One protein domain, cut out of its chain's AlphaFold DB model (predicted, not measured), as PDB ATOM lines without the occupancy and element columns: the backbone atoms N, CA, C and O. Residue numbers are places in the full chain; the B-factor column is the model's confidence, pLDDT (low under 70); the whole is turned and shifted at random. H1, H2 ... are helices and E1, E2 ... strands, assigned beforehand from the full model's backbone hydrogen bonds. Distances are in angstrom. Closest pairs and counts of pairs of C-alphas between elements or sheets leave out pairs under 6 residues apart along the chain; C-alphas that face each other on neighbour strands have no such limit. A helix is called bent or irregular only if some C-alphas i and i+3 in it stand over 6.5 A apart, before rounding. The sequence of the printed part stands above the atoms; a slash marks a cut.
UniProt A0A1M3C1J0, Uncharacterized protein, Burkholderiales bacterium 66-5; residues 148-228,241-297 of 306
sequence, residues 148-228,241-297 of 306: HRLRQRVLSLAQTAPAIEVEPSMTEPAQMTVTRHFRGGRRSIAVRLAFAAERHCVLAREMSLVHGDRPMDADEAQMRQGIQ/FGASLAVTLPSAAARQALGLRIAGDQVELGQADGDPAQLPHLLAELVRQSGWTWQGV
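Overview. This is residues 148 to 228 and 241 to 297 of the 306 residues of an uncharacterized protein of Burkholderiales bacterium 66-5 (UniProt A0A1M3C1J0). A twisted wall of five strands, E1, E2, E3, E4 and E7, has two helices, H1 and H4, packed on one face, while no named helix covers the other; H1 covers the side of E1 and E2, and H4, the longest helix, packs on the same face and meets H1 with residues 283 to 287. The small hairpin of E5 and E6 packs on H1, the short helix H3 packs on H4, and the short helix H2 follows the far end of the long strand E4, away from the other helices. The printed part has 138 residues with four named helices and seven named strands, in the order H1 E1 E2 E3 E4 H2 H3 E5 E6 H4 E7, and its class is mixed, helices and strands. The large sheet is mixed, in the order E1, E2, E3, E4, E7, and the small sheet of E5 and E6 is antiparallel. The whole is compact and rounded, with a radius of gyration of the C-alphas of 14.3 A and spans of 40 by 32 by 27 A.

Arrangement. The largest sheet begins with E1, residues 164 to 168, E2, residues 175 to 182, E3, residues 187 to 196, and E4, residues 201 to 212, a meander in which each strand is the antiparallel neighbour of the one before. E1 and E2 form a hairpin, with N 165 and O 179 2.8 A apart. In the hairpin of E2 and E3, N 178 and O 191 are 2.8 A apart. In the hairpin of E3 and E4, N 192 and O 205 are 2.7 A apart. E7, residues 293 to 296, is parallel to E4 at 38 degrees, with N 202 and O 293 2.8 A apart; E1 and E7 are the edge strands. H1, residues 148 to 160, is on the sheet at a height of 9.5 A, over E1 and E2, and runs along the strands, at 13 degrees to E2 on the local plane. H4, residues 276 to 289, is on the same face, and the two helices on it make two layers, helices and sheet. H4 is irregular: C-alphas 277 and 280 are 7.3 A apart. The closest C-alphas of H4 and E7 are those of Ala 284 and Trp 294, at 5.8 A. H1 touches H4 with its residues 150 to 154 alone, opposite ways at a tilt of 36 degrees, only just steep; the closest C-alphas, of Leu 150 and Val 287, are 7.4 A apart. E5, residues 261 to 263, and E6, residues 266 to 268, form a hairpin, with N 261 and O 268 2.9 A apart. The closest C-alphas of H1 and E6 are those of Ser 156 and Gln 266, at 5.7 A. H3, residues 252 to 257, touches H4 about perpendicular, at 78 degrees; the closest C-alphas, of Arg 255 and His 281, are 5.3 A apart. H2, residues 218 to 222, touches no helix and is not on the large sheet. Every O i to N i+4 pair is within hydrogen-bond range in H2 and H3, against 7 of 9 in H1 and 8 of 10 in H4.

Along the chain. E4 is the longest strand, 30.9 A from C-alpha 201 to C-alpha 212 at (97.769, 91.256, 101.010). E3 measures 29.7 A, E2 23.0 A, E1 13.2 A and E7 10.2 A. H1 begins at C-alpha 148, (120.149, 114.223, 101.823), and measures 18.6 A; H4 measures 20.9 A. E7 ends at C-alpha 296, (108.732, 105.219, 116.823). H2, H3, E5 and E6 are shorter.

Size, cuts and confidence. The C-alphas farthest apart, of Glu 198 and Met 216, are 43.7 A apart. Residues 229 to 240 are not printed, and C-alphas 228 and 241 are 9.7 A apart across this cut, in the link from H2 to H3. Of the links that are printed whole, none is long. The mean pLDDT of the printed part is 75.9, and 37 residues are under 70, among them residues 217 to 228 and 241 to 251.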
ATOM      1  N   HIS A 148     120.097 114.750 103.186       89.00
ATOM      2  CA  HIS A 148     120.149 114.223 101.823       89.00
ATOM      3  C   HIS A 148     120.968 112.926 101.718       89.00
ATOM      4  O   HIS A 148     120.562 112.024 100.992       89.00
ATOM      5  N   ARG A 149     122.064 112.784 102.482       90.00
ATOM      6  CA  ARG A 149     122.863 111.546 102.508       90.00
ATOM      7  C   ARG A 149     122.149 110.423 103.240       90.00
ATOM      8  O   ARG A 149     122.161 109.287 102.782       90.00
ATOM      9  N   LEU A 150     121.476 110.727 104.353       89.25
ATOM     10  CA  LEU A 150     120.646 109.736 105.042       89.25
ATOM     11  C   LEU A 150     119.546 109.207 104.112       89.25
ATOM     12  O   LEU A 150     119.328 108.002 104.027       89.25
ATOM     13  N   ARG A 151     118.895 110.099 103.366       90.00
ATOM     14  CA  ARG A 151     117.881 109.746 102.367       90.00
ATOM     15  C   ARG A 151     118.457 108.917 101.223       90.00
ATOM     16  O   ARG A 151     117.834 107.940 100.829       90.00
ATOM     17  N   GLN A 152     119.648 109.254 100.731       89.25
ATOM     18  CA  GLN A 152     120.355 108.442  99.734       89.25
ATOM     19  C   GLN A 152     120.670 107.038 100.256       89.25
ATOM     20  O   GLN A 152     120.438 106.071  99.539       89.25
ATOM     21  N   ARG A 153     121.089 106.901 101.519       90.12
ATOM     22  CA  ARG A 153     121.292 105.588 102.155       90.12
ATOM     23  C   ARG A 153     119.992 104.788 102.229       90.12
ATOM     24  O   ARG A 153     119.992 103.610 101.885       90.12
ATOM     25  N   VAL A 154     118.876 105.422 102.603       88.75
ATOM     26  CA  VAL A 154     117.547 104.779 102.583       88.75
ATOM     27  C   VAL A 154     117.145 104.369 101.163       88.75
ATOM     28  O   VAL A 154     116.587 103.297 100.987       88.75
ATOM     29  N   LEU A 155     117.455 105.160 100.138       88.88
ATOM     30  CA  LEU A 155     117.184 104.785  98.746       88.88
ATOM     31  C   LEU A 155     118.094 103.644  98.266       88.88
ATOM     32  O   LEU A 155     117.640 102.769  97.537       88.88
ATOM     33  N   SER A 156     119.355 103.609  98.709       87.94
ATOM     34  CA  SER A 156     120.290 102.529  98.362       87.94
ATOM     35  C   SER A 156     119.834 101.166  98.892       87.94
ATOM     36  O   SER A 156     120.119 100.145  98.277       87.94
ATOM     37  N   LEU A 157     119.034 101.139  99.965       85.44
ATOM     38  CA  LEU A 157     118.430  99.912 100.490       85.44
ATOM     39  C   LEU A 157     117.554  99.180  99.465       85.44
ATOM     40  O   LEU A 157     117.591  97.954  99.425       85.44
ATOM     41  N   ALA A 158     116.817  99.910  98.621       84.88
ATOM     42  CA  ALA A 158     116.013  99.313  97.549       84.88
ATOM     43  C   ALA A 158     116.880  98.672  96.450       84.88
ATOM     44  O   ALA A 158     116.438  97.765  95.754       84.88
ATOM     45  N   GLN A 159     118.128  99.126  96.296       82.94
ATOM     46  CA  GLN A 159     119.074  98.552  95.336       82.94
ATOM     47  C   GLN A 159     119.701  97.263  95.878       82.94
ATOM     48  O   GLN A 159     119.936  96.324  95.122       82.94
ATOM     49  N   THR A 160     119.945  97.208  97.190       80.06
ATOM     50  CA  THR A 160     120.548  96.049  97.862       80.06
ATOM     51  C   THR A 160     119.532  94.938  98.143       80.06
ATOM     52  O   THR A 160     119.894  93.763  98.151       80.06
ATOM     53  N   ALA A 161     118.261  95.282  98.366       80.31
ATOM     54  CA  ALA A 161     117.193  94.333  98.661       80.31
ATOM     55  C   ALA A 161     116.012  94.528  97.690       80.31
ATOM     56  O   ALA A 161     115.200  95.428  97.906       80.31
ATOM     57  N   PRO A 162     115.841  93.662  96.671       77.06
ATOM     58  CA  PRO A 162     114.809  93.831  95.638       77.06
ATOM     59  C   PRO A 162     113.377  93.697  96.175       77.06
ATOM     60  O   PRO A 162     112.419  94.091  95.520       77.06
ATOM     61  N   ALA A 163     113.223  93.135  97.375       82.81
ATOM     62  CA  ALA A 163     111.954  93.040  98.078       82.81
ATOM     63  C   ALA A 163     111.556  94.354  98.786       82.81
ATOM     64  O   ALA A 163     110.465  94.437  99.343       82.81
ATOM     65  N   ILE A 164     112.436  95.361  98.818       83.44
ATOM     66  CA  ILE A 164     112.206  96.655  99.463       83.44
ATOM     67  C   ILE A 164     112.002  97.725  98.391       83.44
ATOM     68  O   ILE A 164     112.851  97.956  97.538       83.44
ATOM     69  N   GLU A 165     110.886  98.426  98.495       86.56
ATOM     70  CA  GLU A 165     110.518  99.573  97.682       86.56
ATOM     71  C   GLU A 165     110.537 100.835  98.548       86.56
ATOM     72  O   GLU A 165     110.108 100.828  99.704       86.56
ATOM     73  N   VAL A 166     111.074 101.929  98.008       86.56
ATOM     74  CA  VAL A 166     111.193 103.206  98.720       86.56
ATOM     75  C   VAL A 166     110.552 104.298  97.882       86.56
ATOM     76  O   VAL A 166     111.068 104.677  96.835       86.56
ATOM     77  N   GLU A 167     109.451 104.843  98.383       86.19
ATOM     78  CA  GLU A 167     108.683 105.894  97.728       86.19
ATOM     79  C   GLU A 167     108.834 107.216  98.496       86.19
ATOM     80  O   GLU A 167     108.355 107.344  99.629       86.19
ATOM     81  N   PRO A 168     109.498 108.236  97.932       83.88
ATOM     82  CA  PRO A 168     109.464 109.574  98.503       83.88
ATOM     83  C   PRO A 168     108.056 110.174  98.381       83.88
ATOM     84  O   PRO A 168     107.403 110.058  97.346       83.88
ATOM     85  N   SER A 169     107.587 110.847  99.433       79.56
ATOM     86  CA  SER A 169     106.288 111.519  99.392       79.56
ATOM     87  C   SER A 169     106.351 112.758  98.497       79.56
ATOM     88  O   SER A 169     107.220 113.617  98.659       79.56
ATOM     89  N   MET A 170     105.397 112.863  97.571       73.69
ATOM     90  CA  MET A 170     105.275 113.999  96.649       73.69
ATOM     91  C   MET A 170     104.643 115.228  97.316       73.69
ATOM     92  O   MET A 170     104.885 116.354  96.892       73.69
ATOM     93  N   THR A 171     103.832 115.027  98.359       74.69
ATOM     94  CA  THR A 171     103.129 116.102  99.078       74.69
ATOM     95  C   THR A 171     103.928 116.635 100.263       74.69
ATOM     96  O   THR A 171     103.824 117.812 100.597       74.69
ATOM     97  N   GLU A 172     104.746 115.787 100.888       79.50
ATOM     98  CA  GLU A 172     105.566 116.141 102.044       79.50
ATOM     99  C   GLU A 172     107.016 115.703 101.795       79.50
ATOM    100  O   GLU A 172     107.371 114.561 102.082       79.50
ATOM    101  N   PRO A 173     107.894 116.588 101.288       76.69
ATOM    102  CA  PRO A 173     109.224 116.201 100.806       76.69
ATOM    103  C   PRO A 173     110.154 115.695 101.911       76.69
ATOM    104  O   PRO A 173     111.165 115.069 101.604       76.69
ATOM    105  N   ALA A 174     109.827 115.951 103.179       81.81
ATOM    106  CA  ALA A 174     110.514 115.416 104.352       81.81
ATOM    107  C   ALA A 174     110.006 114.018 104.762       81.81
ATOM    108  O   ALA A 174     110.353 113.541 105.841       81.81
ATOM    109  N   GLN A 175     109.169 113.364 103.949       85.06
ATOM    110  CA  GLN A 175     108.653 112.024 104.213       85.06
ATOM    111  C   GLN A 175     109.040 111.020 103.128       85.06
ATOM    112  O   GLN A 175     109.094 111.332 101.939       85.06
ATOM    113  N   MET A 176     109.281 109.784 103.556       87.19
ATOM    114  CA  MET A 176     109.505 108.627 102.694       87.19
ATOM    115  C   MET A 176     108.715 107.438 103.220       87.19
ATOM    116  O   MET A 176     108.627 107.225 104.427       87.19
ATOM    117  N   THR A 177     108.161 106.648 102.319       87.06
ATOM    118  CA  THR A 177     107.541 105.363 102.616       87.06
ATOM    119  C   THR A 177     108.514 104.269 102.227       87.06
ATOM    120  O   THR A 177     108.992 104.246 101.101       87.06
ATOM    121  N   VAL A 178     108.807 103.364 103.152       86.12
ATOM    122  CA  VAL A 178     109.577 102.155 102.869       86.12
ATOM    123  C   VAL A 178     108.632 100.974 102.977       86.12
ATOM    124  O   VAL A 178     108.123 100.688 104.062       86.12
ATOM    125  N   THR A 179     108.399 100.303 101.859       85.31
ATOM    126  CA  THR A 179     107.531  99.135 101.756       85.31
ATOM    127  C   THR A 179     108.392  97.910 101.531       85.31
ATOM    128  O   THR A 179     109.231  97.885 100.640       85.31
ATOM    129  N   ARG A 180     108.199  96.868 102.330       84.56
ATOM    130  CA  ARG A 180     108.803  95.564 102.085       84.56
ATOM    131  C   ARG A 180     107.738  94.600 101.611       84.56
ATOM    132  O   ARG A 180     106.803  94.297 102.349       84.56
ATOM    133  N   HIS A 181     107.917  94.117 100.397       84.19
ATOM    134  CA  HIS A 181     107.141  93.058  99.785       84.19
ATOM    135  C   HIS A 181     107.696  91.701 100.212       84.19
ATOM    136  O   HIS A 181     108.901  91.517 100.352       84.19
ATOM    137  N   PHE A 182     106.826  90.726 100.423       81.94
ATOM    138  CA  PHE A 182     107.212  89.342 100.672       81.94
ATOM    139  C   PHE A 182     106.198  88.402 100.025       81.94
ATOM    140  O   PHE A 182     105.173  88.839  99.491       81.94
ATOM    141  N   ARG A 183     106.525  87.105  99.978       77.94
ATOM    142  CA  ARG A 183     105.730  86.102  99.250       77.94
ATOM    143  C   ARG A 183     105.500  86.513  97.783       77.94
ATOM    144  O   ARG A 183     104.377  86.514  97.284       77.94
ATOM    145  N   GLY A 184     106.572  86.936  97.109       74.81
ATOM    146  CA  GLY A 184     106.522  87.373  95.709       74.81
ATOM    147  C   GLY A 184     105.624  88.593  95.461       74.81
ATOM    148  O   GLY A 184     104.995  88.669  94.411       74.81
ATOM    149  N   GLY A 185     105.505  89.502  96.437       78.06
ATOM    150  CA  GLY A 185     104.696  90.723  96.319       78.06
ATOM    151  C   GLY A 185     103.232  90.570  96.718       78.06
ATOM    152  O   GLY A 185     102.489  91.544  96.697       78.06
ATOM    153  N   ARG A 186     102.799  89.371  97.123       75.19
ATOM    154  CA  ARG A 186     101.411  89.150  97.556       75.19
ATOM    155  C   ARG A 186     101.108  89.717  98.925       75.19
ATOM    156  O   ARG A 186      99.936  89.841  99.263       75.19
ATOM    157  N   ARG A 187     102.138  90.002  99.724       72.88
ATOM    158  CA  ARG A 187     101.996  90.663 101.016       72.88
ATOM    159  C   ARG A 187     103.051  91.740 101.201       72.88
ATOM    160  O   ARG A 187     104.155  91.620 100.673       72.88
ATOM    161  N   SER A 188     102.719  92.781 101.957       76.31
ATOM    162  CA  SER A 188     103.629  93.902 102.184       76.31
ATOM    163  C   SER A 188     103.485  94.546 103.562       76.31
ATOM    164  O   SER A 188     102.424  94.509 104.187       76.31
ATOM    165  N   ILE A 189     104.581  95.132 104.045       77.31
ATOM    166  CA  ILE A 189     104.658  95.920 105.284       77.31
ATOM    167  C   ILE A 189     105.229  97.288 104.933       77.31
ATOM    168  O   ILE A 189     106.287  97.350 104.311       77.31
ATOM    169  N   ALA A 190     104.573  98.373 105.356       80.44
ATOM    170  CA  ALA A 190     105.019  99.729 105.046       80.44
ATOM    171  C   ALA A 190     105.309 100.563 106.300       80.44
ATOM    172  O   ALA A 190     104.505 100.650 107.237       80.44
ATOM    173  N   VAL A 191     106.452 101.246 106.274       83.31
ATOM    174  CA  VAL A 191     106.918 102.167 107.311       83.31
ATOM    175  C   VAL A 191     107.082 103.559 106.703       83.31
ATOM    176  O   VAL A 191     107.880 103.762 105.793       83.31
ATOM    177  N   ARG A 192     106.346 104.544 107.224       86.19
ATOM    178  CA  ARG A 192     106.572 105.970 106.960       86.19
ATOM    179  C   ARG A 192     107.734 106.452 107.802       86.19
ATOM    180  O   ARG A 192     107.749 106.260 109.016       86.19
ATOM    181  N   LEU A 193     108.645 107.158 107.168       87.25
ATOM    182  CA  LEU A 193     109.731 107.891 107.784       87.25
ATOM    183  C   LEU A 193     109.469 109.375 107.561       87.25
ATOM    184  O   LEU A 193     109.241 109.793 106.431       87.25
ATOM    185  N   ALA A 194     109.498 110.166 108.627       88.38
ATOM    186  CA  ALA A 194     109.489 111.619 108.572       88.38
ATOM    187  C   ALA A 194     110.811 112.148 109.142       88.38
ATOM    188  O   ALA A 194     111.177 111.850 110.282       88.38
ATOM    189  N   PHE A 195     111.542 112.913 108.337       87.81
ATOM    190  CA  PHE A 195     112.861 113.435 108.672       87.81
ATOM    191  C   PHE A 195     112.722 114.804 109.345       87.81
ATOM    192  O   PHE A 195     112.289 115.777 108.737       87.81
ATOM    193  N   ALA A 196     113.099 114.884 110.621       87.00
ATOM    194  CA  ALA A 196     113.160 116.121 111.391       87.00
ATOM    195  C   ALA A 196     114.615 116.611 111.454       87.00
ATOM    196  O   ALA A 196     115.353 116.299 112.395       87.00
ATOM    197  N   ALA A 197     115.028 117.364 110.430       83.56
ATOM    198  CA  ALA A 197     116.412 117.803 110.243       83.56
ATOM    199  C   ALA A 197     116.960 118.634 111.412       83.56
ATOM    200  O   ALA A 197     118.079 118.388 111.851       83.56
ATOM    201  N   GLU A 198     116.155 119.541 111.974       82.88
ATOM    202  CA  GLU A 198     116.558 120.430 113.079       82.88
ATOM    203  C   GLU A 198     117.040 119.680 114.329       82.88
ATOM    204  O   GLU A 198     117.843 120.197 115.100       82.88
ATOM    205  N   ARG A 199     116.539 118.458 114.547       82.94
ATOM    206  CA  ARG A 199     116.874 117.625 115.713       82.94
ATOM    207  C   ARG A 199     117.656 116.366 115.344       82.94
ATOM    208  O   ARG A 199     117.806 115.495 116.199       82.94
ATOM    209  N   HIS A 200     118.099 116.243 114.089       87.50
ATOM    210  CA  HIS A 200     118.741 115.041 113.542       87.50
ATOM    211  C   HIS A 200     118.000 113.759 113.936       87.50
ATOM    212  O   HIS A 200     118.574 112.814 114.487       87.50
ATOM    213  N   CYS A 201     116.686 113.757 113.710       88.12
ATOM    214  CA  CYS A 201     115.830 112.667 114.133       88.12
ATOM    215  C   CYS A 201     114.890 112.193 113.027       88.12
ATOM    216  O   CYS A 201     114.371 112.989 112.250       88.12
ATOM    217  N   VAL A 202     114.657 110.885 112.986       86.94
ATOM    218  CA  VAL A 202     113.701 110.234 112.100       86.94
ATOM    219  C   VAL A 202     112.536 109.725 112.932       86.94
ATOM    220  O   VAL A 202     112.689 108.876 113.813       86.94
ATOM    221  N   LEU A 203     111.365 110.268 112.631       86.69
ATOM    222  CA  LEU A 203     110.088 109.839 113.166       86.69
ATOM    223  C   LEU A 203     109.574 108.704 112.288       86.69
ATOM    224  O   LEU A 203     109.247 108.909 111.121       86.69
ATOM    225  N   ALA A 204     109.526 107.503 112.845       84.62
ATOM    226  CA  ALA A 204     109.098 106.320 112.125       84.62
ATOM    227  C   ALA A 204     107.698 105.907 112.544       84.62
ATOM    228  O   ALA A 204     107.354 105.919 113.727       84.62
ATOM    229  N   ARG A 205     106.894 105.498 111.572       79.44
ATOM    230  CA  ARG A 205     105.532 105.046 111.799       79.44
ATOM    231  C   ARG A 205     105.189 103.902 110.865       79.44
ATOM    232  O   ARG A 205     105.229 104.068 109.654       79.44
ATOM    233  N   GLU A 206     104.761 102.779 111.416       72.25
ATOM    234  CA  GLU A 206     104.132 101.720 110.628       72.25
ATOM    235  C   GLU A 206     102.788 102.253 110.110       72.25
ATOM    236  O   GLU A 206     101.912 102.638 110.887       72.25
ATOM    237  N   MET A 207     102.665 102.393 108.790       61.59
ATOM    238  CA  MET A 207     101.450 102.927 108.163       61.59
ATOM    239  C   MET A 207     100.392 101.869 107.965       61.59
ATOM    240  O   MET A 207      99.199 102.158 108.019       61.59
ATOM    241  N   SER A 208     100.850 100.656 107.700       52.91
ATOM    242  CA  SER A 208     100.001  99.548 107.357       52.91
ATOM    243  C   SER A 208     100.599  98.300 107.973       52.91
ATOM    244  O   SER A 208     101.641  97.793 107.555       52.91
ATOM    245  N   LEU A 209      99.887  97.816 108.979       61.59
ATOM    246  CA  LEU A 209      99.821  96.406 109.328       61.59
ATOM    247  C   LEU A 209      99.787  95.552 108.038       61.59
ATOM    248  O   LEU A 209      99.265  96.022 107.025       61.59
ATOM    249  N   VAL A 210     100.339  94.337 108.059       62.88
ATOM    250  CA  VAL A 210     100.591  93.504 106.866       62.88
ATOM    251  C   VAL A 210      99.406  93.529 105.888       62.88
ATOM    252  O   VAL A 210      98.295  93.145 106.258       62.88
ATOM    253  N   HIS A 211      99.636  93.980 104.654       66.75
ATOM    254  CA  HIS A 211      98.653  93.968 103.565       66.75
ATOM    255  C   HIS A 211      98.815  92.728 102.696       66.75
ATOM    256  O   HIS A 211      99.900  92.157 102.653       66.75
ATOM    257  N   GLY A 212      97.745  92.333 101.999       70.56
ATOM    258  CA  GLY A 212      97.769  91.256 101.010       70.56
ATOM    259  C   GLY A 212      97.025  89.988 101.426       70.56
ATOM    260  O   GLY A 212      96.065  90.053 102.191       70.56
ATOM    261  N   ASP A 213      97.462  88.844 100.902       69.75
ATOM    262  CA  ASP A 213      96.860  87.529 101.163       69.75
ATOM    263  C   ASP A 213      96.800  87.173 102.666       69.75
ATOM    264  O   ASP A 213      97.533  87.710 103.499       69.75
ATOM    265  N   ARG A 214      95.953  86.196 103.014       67.00
ATOM    266  CA  ARG A 214      95.866  85.629 104.371       67.00
ATOM    267  C   ARG A 214      97.177  84.969 104.819       67.00
ATOM    268  O   ARG A 214      97.911  84.456 103.966       67.00
ATOM    269  N   PRO A 215      97.441  84.935 106.141       68.75
ATOM    270  CA  PRO A 215      98.594  84.238 106.695       68.75
ATOM    271  C   PRO A 215      98.519  82.745 106.391       68.75
ATOM    272  O   PRO A 215      97.436  82.155 106.427       68.75
ATOM    273  N   MET A 216      99.667  82.149 106.083       71.69
ATOM    274  CA  MET A 216      99.768  80.707 105.833       71.69
ATOM    275  C   MET A 216     100.176  79.906 107.069       71.69
ATOM    276  O   MET A 216      99.859  78.722 107.150       71.69
ATOM    277  N   ASP A 217     100.842  80.542 108.028       68.38
ATOM    278  CA  ASP A 217     101.358  79.904 109.232       68.38
ATOM    279  C   ASP A 217     101.139  80.772 110.482       68.38
ATOM    280  O   ASP A 217     100.621  81.893 110.431       68.38
ATOM    281  N   ALA A 218     101.481  80.203 111.640       62.59
ATOM    282  CA  ALA A 218     101.325  80.858 112.932       62.59
ATOM    283  C   ALA A 218     102.247  82.076 113.087       62.59
ATOM    284  O   ALA A 218     101.883  83.013 113.793       62.59
ATOM    285  N   ASP A 219     103.405  82.079 112.428       63.44
ATOM    286  CA  ASP A 219     104.386  83.157 112.524       63.44
ATOM    287  C   ASP A 219     103.913  84.382 111.722       63.44
ATOM    288  O   ASP A 219     103.888  85.498 112.239       63.44
ATOM    289  N   GLU A 220     103.381  84.183 110.514       62.09
ATOM    290  CA  GLU A 220     102.692  85.208 109.727       62.09
ATOM    291  C   GLU A 220     101.367  85.654 110.359       62.09
ATOM    292  O   GLU A 220     100.944  86.797 110.172       62.09
ATOM    293  N   ALA A 221     100.670  84.767 111.072       61.69
ATOM    294  CA  ALA A 221      99.453  85.121 111.800       61.69
ATOM    295  C   ALA A 221      99.753  85.979 113.040       61.69
ATOM    296  O   ALA A 221      98.918  86.797 113.428       61.69
ATOM    297  N   GLN A 222     100.939  85.824 113.638       58.12
ATOM    298  CA  GLN A 222     101.446  86.711 114.688       58.12
ATOM    299  C   GLN A 222     101.865  88.080 114.137       58.12
ATOM    300  O   GLN A 222     101.864  89.067 114.883       58.12
ATOM    301  N   MET A 223     102.186  88.177 112.840       61.34
ATOM    302  CA  MET A 223     102.414  89.468 112.198       61.34
ATOM    303  C   MET A 223     101.107  90.260 112.152       61.34
ATOM    304  O   MET A 223     100.053  89.782 111.729       61.34
ATOM    305  N   ARG A 224     101.174  91.503 112.624       59.91
ATOM    306  CA  ARG A 224      99.983  92.312 112.880       59.91
ATOM    307  C   ARG A 224      99.263  92.635 111.564       59.91
ATOM    308  O   ARG A 224      99.869  93.208 110.659       59.91
ATOM    309  N   GLN A 225      97.979  92.287 111.467       50.91
ATOM    310  CA  GLN A 225      97.171  92.464 110.253       50.91
ATOM    311  C   GLN A 225      96.359  93.749 110.261       50.91
ATOM    312  O   GLN A 225      95.826  94.160 111.294       50.91
ATOM    313  N   GLY A 226      96.294  94.385 109.089       47.12
ATOM    314  CA  GLY A 226      95.536  95.610 108.875       47.12
ATOM    315  C   GLY A 226      94.045  95.372 108.831       47.12
ATOM    316  O   GLY A 226      93.580  94.248 108.678       47.12
ATOM    317  N   ILE A 227      93.288  96.461 108.940       45.34
ATOM    318  CA  ILE A 227      91.866  96.424 108.613       45.34
ATOM    319  C   ILE A 227      91.776  96.207 107.101       45.34
ATOM    320  O   ILE A 227      92.099  97.108 106.329       45.34
ATOM    321  N   GLN A 228      91.372  95.009 106.684       48.38
ATOM    322  CA  GLN A 228      91.145  94.679 105.280       48.38
ATOM    323  C   GLN A 228      89.657  94.881 104.941       48.38
ATOM    324  O   GLN A 228      88.797  94.515 105.750       48.38
ATOM    325  N   PHE A 241      93.040  90.985 114.775       41.38
ATOM    326  CA  PHE A 241      93.057  92.417 114.485       41.38
ATOM    327  C   PHE A 241      93.878  93.144 115.552       41.38
ATOM    328  O   PHE A 241      93.466  93.269 116.704       41.38
ATOM    329  N   GLY A 242      95.050  93.640 115.166       40.09
ATOM    330  CA  GLY A 242      95.900  94.445 116.032       40.09
ATOM    331  C   GLY A 242      95.949  95.881 115.544       40.09
ATOM    332  O   GLY A 242      96.810  96.213 114.741       40.09
ATOM    333  N   ALA A 243      95.090  96.767 116.052       33.19
ATOM    334  CA  ALA A 243      95.268  98.209 115.877       33.19
ATOM    335  C   ALA A 243      96.406  98.700 116.790       33.19
ATOM    336  O   ALA A 243      96.178  99.366 117.799       33.19
ATOM    337  N   SER A 244      97.654  98.330 116.491       39.78
ATOM    338  CA  SER A 244      98.792  98.883 117.219       39.78
ATOM    339  C   SER A 244      99.151 100.238 116.633       39.78
ATOM    340  O   SER A 244      99.608 100.340 115.498       39.78
ATOM    341  N   LEU A 245      99.008 101.277 117.443       40.25
ATOM    342  CA  LEU A 245      99.436 102.637 117.128       40.25
ATOM    343  C   LEU A 245     100.969 102.786 117.009       40.25
ATOM    344  O   LEU A 245     101.434 103.896 116.803       40.25
ATOM    345  N   ALA A 246     101.757 101.714 117.154       45.94
ATOM    346  CA  ALA A 246     103.191 101.756 117.428       45.94
ATOM    347  C   ALA A 246     104.029 100.910 116.466       45.94
ATOM    348  O   ALA A 246     103.700  99.746 116.240       45.94
ATOM    349  N   VAL A 247     105.173 101.461 116.044       55.88
ATOM    350  CA  VAL A 247     106.279 100.703 115.435       55.88
ATOM    351  C   VAL A 247     106.768  99.623 116.404       55.88
ATOM    352  O   VAL A 247     106.876  99.880 117.607       55.88
ATOM    353  N   THR A 248     107.080  98.433 115.892       62.03
ATOM    354  CA  THR A 248     107.735  97.352 116.646       62.03
ATOM    355  C   THR A 248     108.933  97.905 117.419       62.03
ATOM    356  O   THR A 248     109.790  98.583 116.850       62.03
ATOM    357  N   LEU A 249     108.972  97.670 118.738       63.84
ATOM    358  CA  LEU A 249     110.028  98.208 119.596       63.84
ATOM    359  C   LEU A 249     111.389  97.671 119.116       63.84
ATOM    360  O   LEU A 249     111.597  96.456 119.116       63.84
ATOM    361  N   PRO A 250     112.314  98.549 118.692       63.94
ATOM    362  CA  PRO A 250     113.544  98.121 118.046       63.94
ATOM    363  C   PRO A 250     114.508  97.493 119.059       63.94
ATOM    364  O   PRO A 250     115.246  98.197 119.748       63.94
ATOM    365  N   SER A 251     114.543  96.161 119.116       69.44
ATOM    366  CA  SER A 251     115.452  95.435 120.005       69.44
ATOM    367  C   SER A 251     116.910  95.587 119.573       69.44
ATOM    368  O   SER A 251     117.233  95.630 118.381       69.44
ATOM    369  N   ALA A 252     117.821  95.708 120.539       71.12
ATOM    370  CA  ALA A 252     119.247  95.877 120.244       71.12
ATOM    371  C   ALA A 252     119.854  94.619 119.604       71.12
ATOM    372  O   ALA A 252     120.596  94.727 118.628       71.12
ATOM    373  N   ALA A 253     119.477  93.440 120.108       71.19
ATOM    374  CA  ALA A 253     119.960  92.159 119.607       71.19
ATOM    375  C   ALA A 253     119.518  91.895 118.158       71.19
ATOM    376  O   ALA A 253     120.354  91.539 117.333       71.19
ATOM    377  N   ALA A 254     118.243  92.140 117.816       71.50
ATOM    378  CA  ALA A 254     117.778  91.943 116.440       71.50
ATOM    379  C   ALA A 254     118.469  92.909 115.474       71.50
ATOM    380  O   ALA A 254     118.856  92.507 114.385       71.50
ATOM    381  N   ARG A 255     118.699  94.163 115.882       74.31
ATOM    382  CA  ARG A 255     119.407  95.147 115.048       74.31
ATOM    383  C   ARG A 255     120.851  94.754 114.754       74.31
ATOM    384  O   ARG A 255     121.302  94.904 113.625       74.31
ATOM    385  N   GLN A 256     121.563  94.232 115.750       75.31
ATOM    386  CA  GLN A 256     122.938  93.761 115.577       75.31
ATOM    387  C   GLN A 256     123.015  92.494 114.716       75.31
ATOM    388  O   GLN A 256     123.951  92.351 113.933       75.31
ATOM    389  N   ALA A 257     122.018  91.609 114.815       76.81
ATOM    390  CA  ALA A 257     121.956  90.374 114.036       76.81
ATOM    391  C   ALA A 257     121.806  90.611 112.521       76.81
ATOM    392  O   ALA A 257     122.247  89.776 111.738       76.81
ATOM    393  N   LEU A 258     121.258  91.758 112.102       76.88
ATOM    394  CA  LEU A 258     121.082  92.107 110.683       76.88
ATOM    395  C   LEU A 258     122.402  92.297 109.922       76.88
ATOM    396  O   LEU A 258     122.414  92.270 108.691       76.88
ATOM    397  N   GLY A 259     123.511  92.538 110.632       77.38
ATOM    398  CA  GLY A 259     124.827  92.715 110.014       77.38
ATOM    399  C   GLY A 259     124.907  93.892 109.034       77.38
ATOM    400  O   GLY A 259     125.701  93.838 108.098       77.38
ATOM    401  N   LEU A 260     124.082  94.931 109.221       83.38
ATOM    402  CA  LEU A 260     124.038  96.112 108.354       83.38
ATOM    403  C   LEU A 260     125.364  96.883 108.410       83.38
ATOM    404  O   LEU A 260     125.840  97.232 109.498       83.38
ATOM    405  N   ARG A 261     125.937  97.166 107.236       83.81
ATOM    406  CA  ARG A 261     127.163  97.954 107.057       83.81
ATOM    407  C   ARG A 261     126.906  99.123 106.116       83.81
ATOM    408  O   ARG A 261     126.191  98.992 105.128       83.81
ATOM    409  N   ILE A 262     127.505 100.271 106.423       83.19
ATOM    410  CA  ILE A 262     127.399 101.481 105.605       83.19
ATOM    411  C   ILE A 262     128.781 101.818 105.046       83.19
ATOM    412  O   ILE A 262     129.695 102.143 105.806       83.19
ATOM    413  N   ALA A 263     128.914 101.776 103.722       82.56
ATOM    414  CA  ALA A 263     130.110 102.174 102.988       82.56
ATOM    415  C   ALA A 263     129.806 103.453 102.192       82.56
ATOM    416  O   ALA A 263     129.242 103.426 101.099       82.56
ATOM    417  N   GLY A 264     130.135 104.613 102.771       82.56
ATOM    418  CA  GLY A 264     129.773 105.907 102.186       82.56
ATOM    419  C   GLY A 264     128.260 106.137 102.220       82.56
ATOM    420  O   GLY A 264     127.696 106.322 103.300       82.56
ATOM    421  N   ASP A 265     127.624 106.137 101.049       84.44
ATOM    422  CA  ASP A 265     126.166 106.265 100.892       84.44
ATOM    423  C   ASP A 265     125.492 104.948 100.477       84.44
ATOM    424  O   ASP A 265     124.273 104.910 100.324       84.44
ATOM    425  N   GLN A 266     126.266 103.868 100.341       82.38
ATOM    426  CA  GLN A 266     125.751 102.535 100.057       82.38
ATOM    427  C   GLN A 266     125.532 101.741 101.342       82.38
ATOM    428  O   GLN A 266     126.309 101.831 102.301       82.38
ATOM    429  N   VAL A 267     124.454 100.961 101.346       83.44
ATOM    430  CA  VAL A 267     124.061 100.096 102.455       83.44
ATOM    431  C   VAL A 267     124.216  98.652 102.022       83.44
ATOM    432  O   VAL A 267     123.578  98.205 101.071       83.44
ATOM    433  N   GLU A 268     125.036  97.917 102.756       83.12
ATOM    434  CA  GLU A 268     125.237  96.488 102.580       83.12
ATOM    435  C   GLU A 268     124.516  95.732 103.697       83.12
ATOM    436  O   GLU A 268     124.578  96.101 104.876       83.12
ATOM    437  N   LEU A 269     123.828  94.655 103.322       78.75
ATOM    438  CA  LEU A 269     123.123  93.777 104.248       78.75
ATOM    439  C   LEU A 269     123.873  92.453 104.354       78.75
ATOM    440  O   LEU A 269     124.164  91.824 103.340       78.75
ATOM    441  N   GLY A 270     124.146  92.009 105.584       69.12
ATOM    442  CA  GLY A 270     124.717  90.681 105.822       69.12
ATOM    443  C   GLY A 270     123.770  89.546 105.410       69.12
ATOM    444  O   GLY A 270     124.228  88.467 105.043       69.12
ATOM    445  N   GLN A 271     122.457  89.802 105.430       64.81
ATOM    446  CA  GLN A 271     121.412  88.922 104.906       64.81
ATOM    447  C   GLN A 271     120.402  89.739 104.090       64.81
ATOM    448  O   GLN A 271     119.726  90.614 104.627       64.81
ATOM    449  N   ALA A 272     120.294  89.444 102.793       56.16
ATOM    450  CA  ALA A 272     119.359  90.114 101.884       56.16
ATOM    451  C   ALA A 272     117.904  89.619 102.029       56.16
ATOM    452  O   ALA A 272     116.977  90.333 101.653       56.16
ATOM    453  N   ASP A 273     117.701  88.429 102.610       58.84
ATOM    454  CA  ASP A 273     116.398  87.757 102.724       58.84
ATOM    455  C   ASP A 273     116.071  87.408 104.192       58.84
ATOM    456  O   ASP A 273     116.018  86.252 104.601       58.84
ATOM    457  N   GLY A 274     115.972  88.443 105.036       65.62
ATOM    458  CA  GLY A 274     115.614  88.300 106.457       65.62
ATOM    459  C   GLY A 274     114.101  88.199 106.694       65.62
ATOM    460  O   GLY A 274     113.307  88.431 105.792       65.62
ATOM    461  N   ASP A 275     113.664  87.947 107.924       71.88
ATOM    462  CA  ASP A 275     112.233  87.962 108.282       71.88
ATOM    463  C   ASP A 275     111.595  89.338 107.948       71.88
ATOM    464  O   ASP A 275     112.178  90.375 108.297       71.88
ATOM    465  N   PRO A 276     110.444  89.402 107.237       69.56
ATOM    466  CA  PRO A 276     109.770  90.655 106.877       69.56
ATOM    467  C   PRO A 276     109.499  91.571 108.079       69.56
ATOM    468  O   PRO A 276     109.596  92.795 107.933       69.56
ATOM    469  N   ALA A 277     109.273  91.014 109.274       71.75
ATOM    470  CA  ALA A 277     109.060  91.771 110.508       71.75
ATOM    471  C   ALA A 277     110.302  92.561 110.972       71.75
ATOM    472  O   ALA A 277     110.200  93.446 111.822       71.75
ATOM    473  N   GLN A 278     111.477  92.309 110.389       77.00
ATOM    474  CA  GLN A 278     112.722  92.990 110.744       77.00
ATOM    475  C   GLN A 278     112.889  94.369 110.086       77.00
ATOM    476  O   GLN A 278     113.822  95.093 110.440       77.00
ATOM    477  N   LEU A 279     111.998  94.778 109.170       79.75
ATOM    478  CA  LEU A 279     112.105  96.064 108.465       79.75
ATOM    479  C   LEU A 279     112.265  97.275 109.418       79.75
ATOM    480  O   LEU A 279     113.180  98.073 109.199       79.75
ATOM    481  N   PRO A 280     111.476  97.426 110.503       80.69
ATOM    482  CA  PRO A 280     111.664  98.529 111.447       80.69
ATOM    483  C   PRO A 280     113.012  98.483 112.175       80.69
ATOM    484  O   PRO A 280     113.600  99.528 112.448       80.69
ATOM    485  N   HIS A 281     113.526  97.285 112.470       82.38
ATOM    486  CA  HIS A 281     114.831  97.100 113.107       82.38
ATOM    487  C   HIS A 281     115.962  97.518 112.160       82.38
ATOM    488  O   HIS A 281     116.873  98.241 112.563       82.38
ATOM    489  N   LEU A 282     115.857  97.132 110.892       84.81
ATOM    490  CA  LEU A 282     116.801  97.479 109.838       84.81
ATOM    491  C   LEU A 282     116.869  98.992 109.606       84.81
ATOM    492  O   LEU A 282     117.957  99.570 109.609       84.81
ATOM    493  N   LEU A 283     115.715  99.654 109.494       87.06
ATOM    494  CA  LEU A 283     115.650 101.106 109.331       87.06
ATOM    495  C   LEU A 283     116.172 101.842 110.572       87.06
ATOM    496  O   LEU A 283     116.932 102.804 110.444       87.06
ATOM    497  N   ALA A 284     115.835 101.368 111.774       86.44
ATOM    498  CA  ALA A 284     116.345 101.939 113.016       86.44
ATOM    499  C   ALA A 284     117.873 101.817 113.136       86.44
ATOM    500  O   ALA A 284     118.520 102.746 113.624       86.44
ATOM    501  N   GLU A 285     118.467 100.700 112.700       87.50
ATOM    502  CA  GLU A 285     119.921 100.517 112.719       87.50
ATOM    503  C   GLU A 285     120.624 101.407 111.689       87.50
ATOM    504  O   GLU A 285     121.610 102.061 112.031       87.50
ATOM    505  N   LEU A 286     120.077 101.537 110.478       89.00
ATOM    506  CA  LEU A 286     120.601 102.454 109.464       89.00
ATOM    507  C   LEU A 286     120.596 103.916 109.933       89.00
ATOM    508  O   LEU A 286     121.591 104.632 109.771       89.00
ATOM    509  N   VAL A 287     119.493 104.365 110.536       89.56
ATOM    510  CA  VAL A 287     119.360 105.728 111.076       89.56
ATOM    511  C   VAL A 287     120.369 105.954 112.202       89.56
ATOM    512  O   VAL A 287     121.102 106.946 112.188       89.56
ATOM    513  N   ARG A 288     120.479 104.993 113.125       89.44
ATOM    514  CA  ARG A 288     121.434 105.033 114.236       89.44
ATOM    515  C   ARG A 288     122.886 105.104 113.756       89.44
ATOM    516  O   ARG A 288     123.638 105.937 114.266       89.44
ATOM    517  N   GLN A 289     123.298 104.247 112.816       88.19
ATOM    518  CA  GLN A 289     124.665 104.235 112.269       88.19
ATOM    519  C   GLN A 289     124.979 105.496 111.458       88.19
ATOM    520  O   GLN A 289     126.130 105.912 111.370       88.19
ATOM    521  N   SER A 290     123.953 106.158 110.925       87.56
ATOM    522  CA  SER A 290     124.086 107.443 110.236       87.56
ATOM    523  C   SER A 290     124.207 108.649 111.178       87.56
ATOM    524  O   SER A 290     124.272 109.784 110.708       87.56
ATOM    525  N   GLY A 291     124.242 108.427 112.497       86.56
ATOM    526  CA  GLY A 291     124.367 109.485 113.501       86.56
ATOM    527  C   GLY A 291     123.051 110.196 113.825       86.56
ATOM    528  O   GLY A 291     123.065 111.220 114.500       86.56
ATOM    529  N   TRP A 292     121.911 109.659 113.379       90.50
ATOM    530  CA  TRP A 292     120.585 110.217 113.646       90.50
ATOM    531  C   TRP A 292     119.870 109.445 114.758       90.50
ATOM    532  O   TRP A 292     120.136 108.272 115.021       90.50
ATOM    533  N   THR A 293     118.934 110.116 115.426       88.88
ATOM    534  CA  THR A 293     118.033 109.477 116.390       88.88
ATOM    535  C   THR A 293     116.856 108.847 115.652       88.88
ATOM    536  O   THR A 293     116.261 109.475 114.785       88.88
ATOM    537  N   TRP A 294     116.468 107.635 116.030       87.56
ATOM    538  CA  TRP A 294     115.204 107.033 115.607       87.56
ATOM    539  C   TRP A 294     114.171 107.158 116.720       87.56
ATOM    540  O   TRP A 294     114.499 106.938 117.889       87.56
ATOM    541  N   GLN A 295     112.922 107.458 116.376       85.56
ATOM    542  CA  GLN A 295     111.808 107.424 117.316       85.56
ATOM    543  C   GLN A 295     110.557 106.847 116.648       85.56
ATOM    544  O   GLN A 295     110.029 107.424 115.698       85.56
ATOM    545  N   GLY A 296     110.054 105.733 117.184       79.81
ATOM    546  CA  GLY A 296     108.732 105.219 116.823       79.81
ATOM    547  C   GLY A 296     107.626 106.171 117.291       79.81
ATOM    548  O   GLY A 296     107.606 106.597 118.449       79.81
ATOM    549  N   VAL A 297     106.717 106.522 116.386       75.81
ATOM    550  CA  VAL A 297     105.611 107.452 116.625       75.81
ATOM    551  C   VAL A 297     104.328 106.695 116.922       75.81
ATOM    552  O   VAL A 297     103.976 105.764 116.203       75.81
TER     553      VAL A 297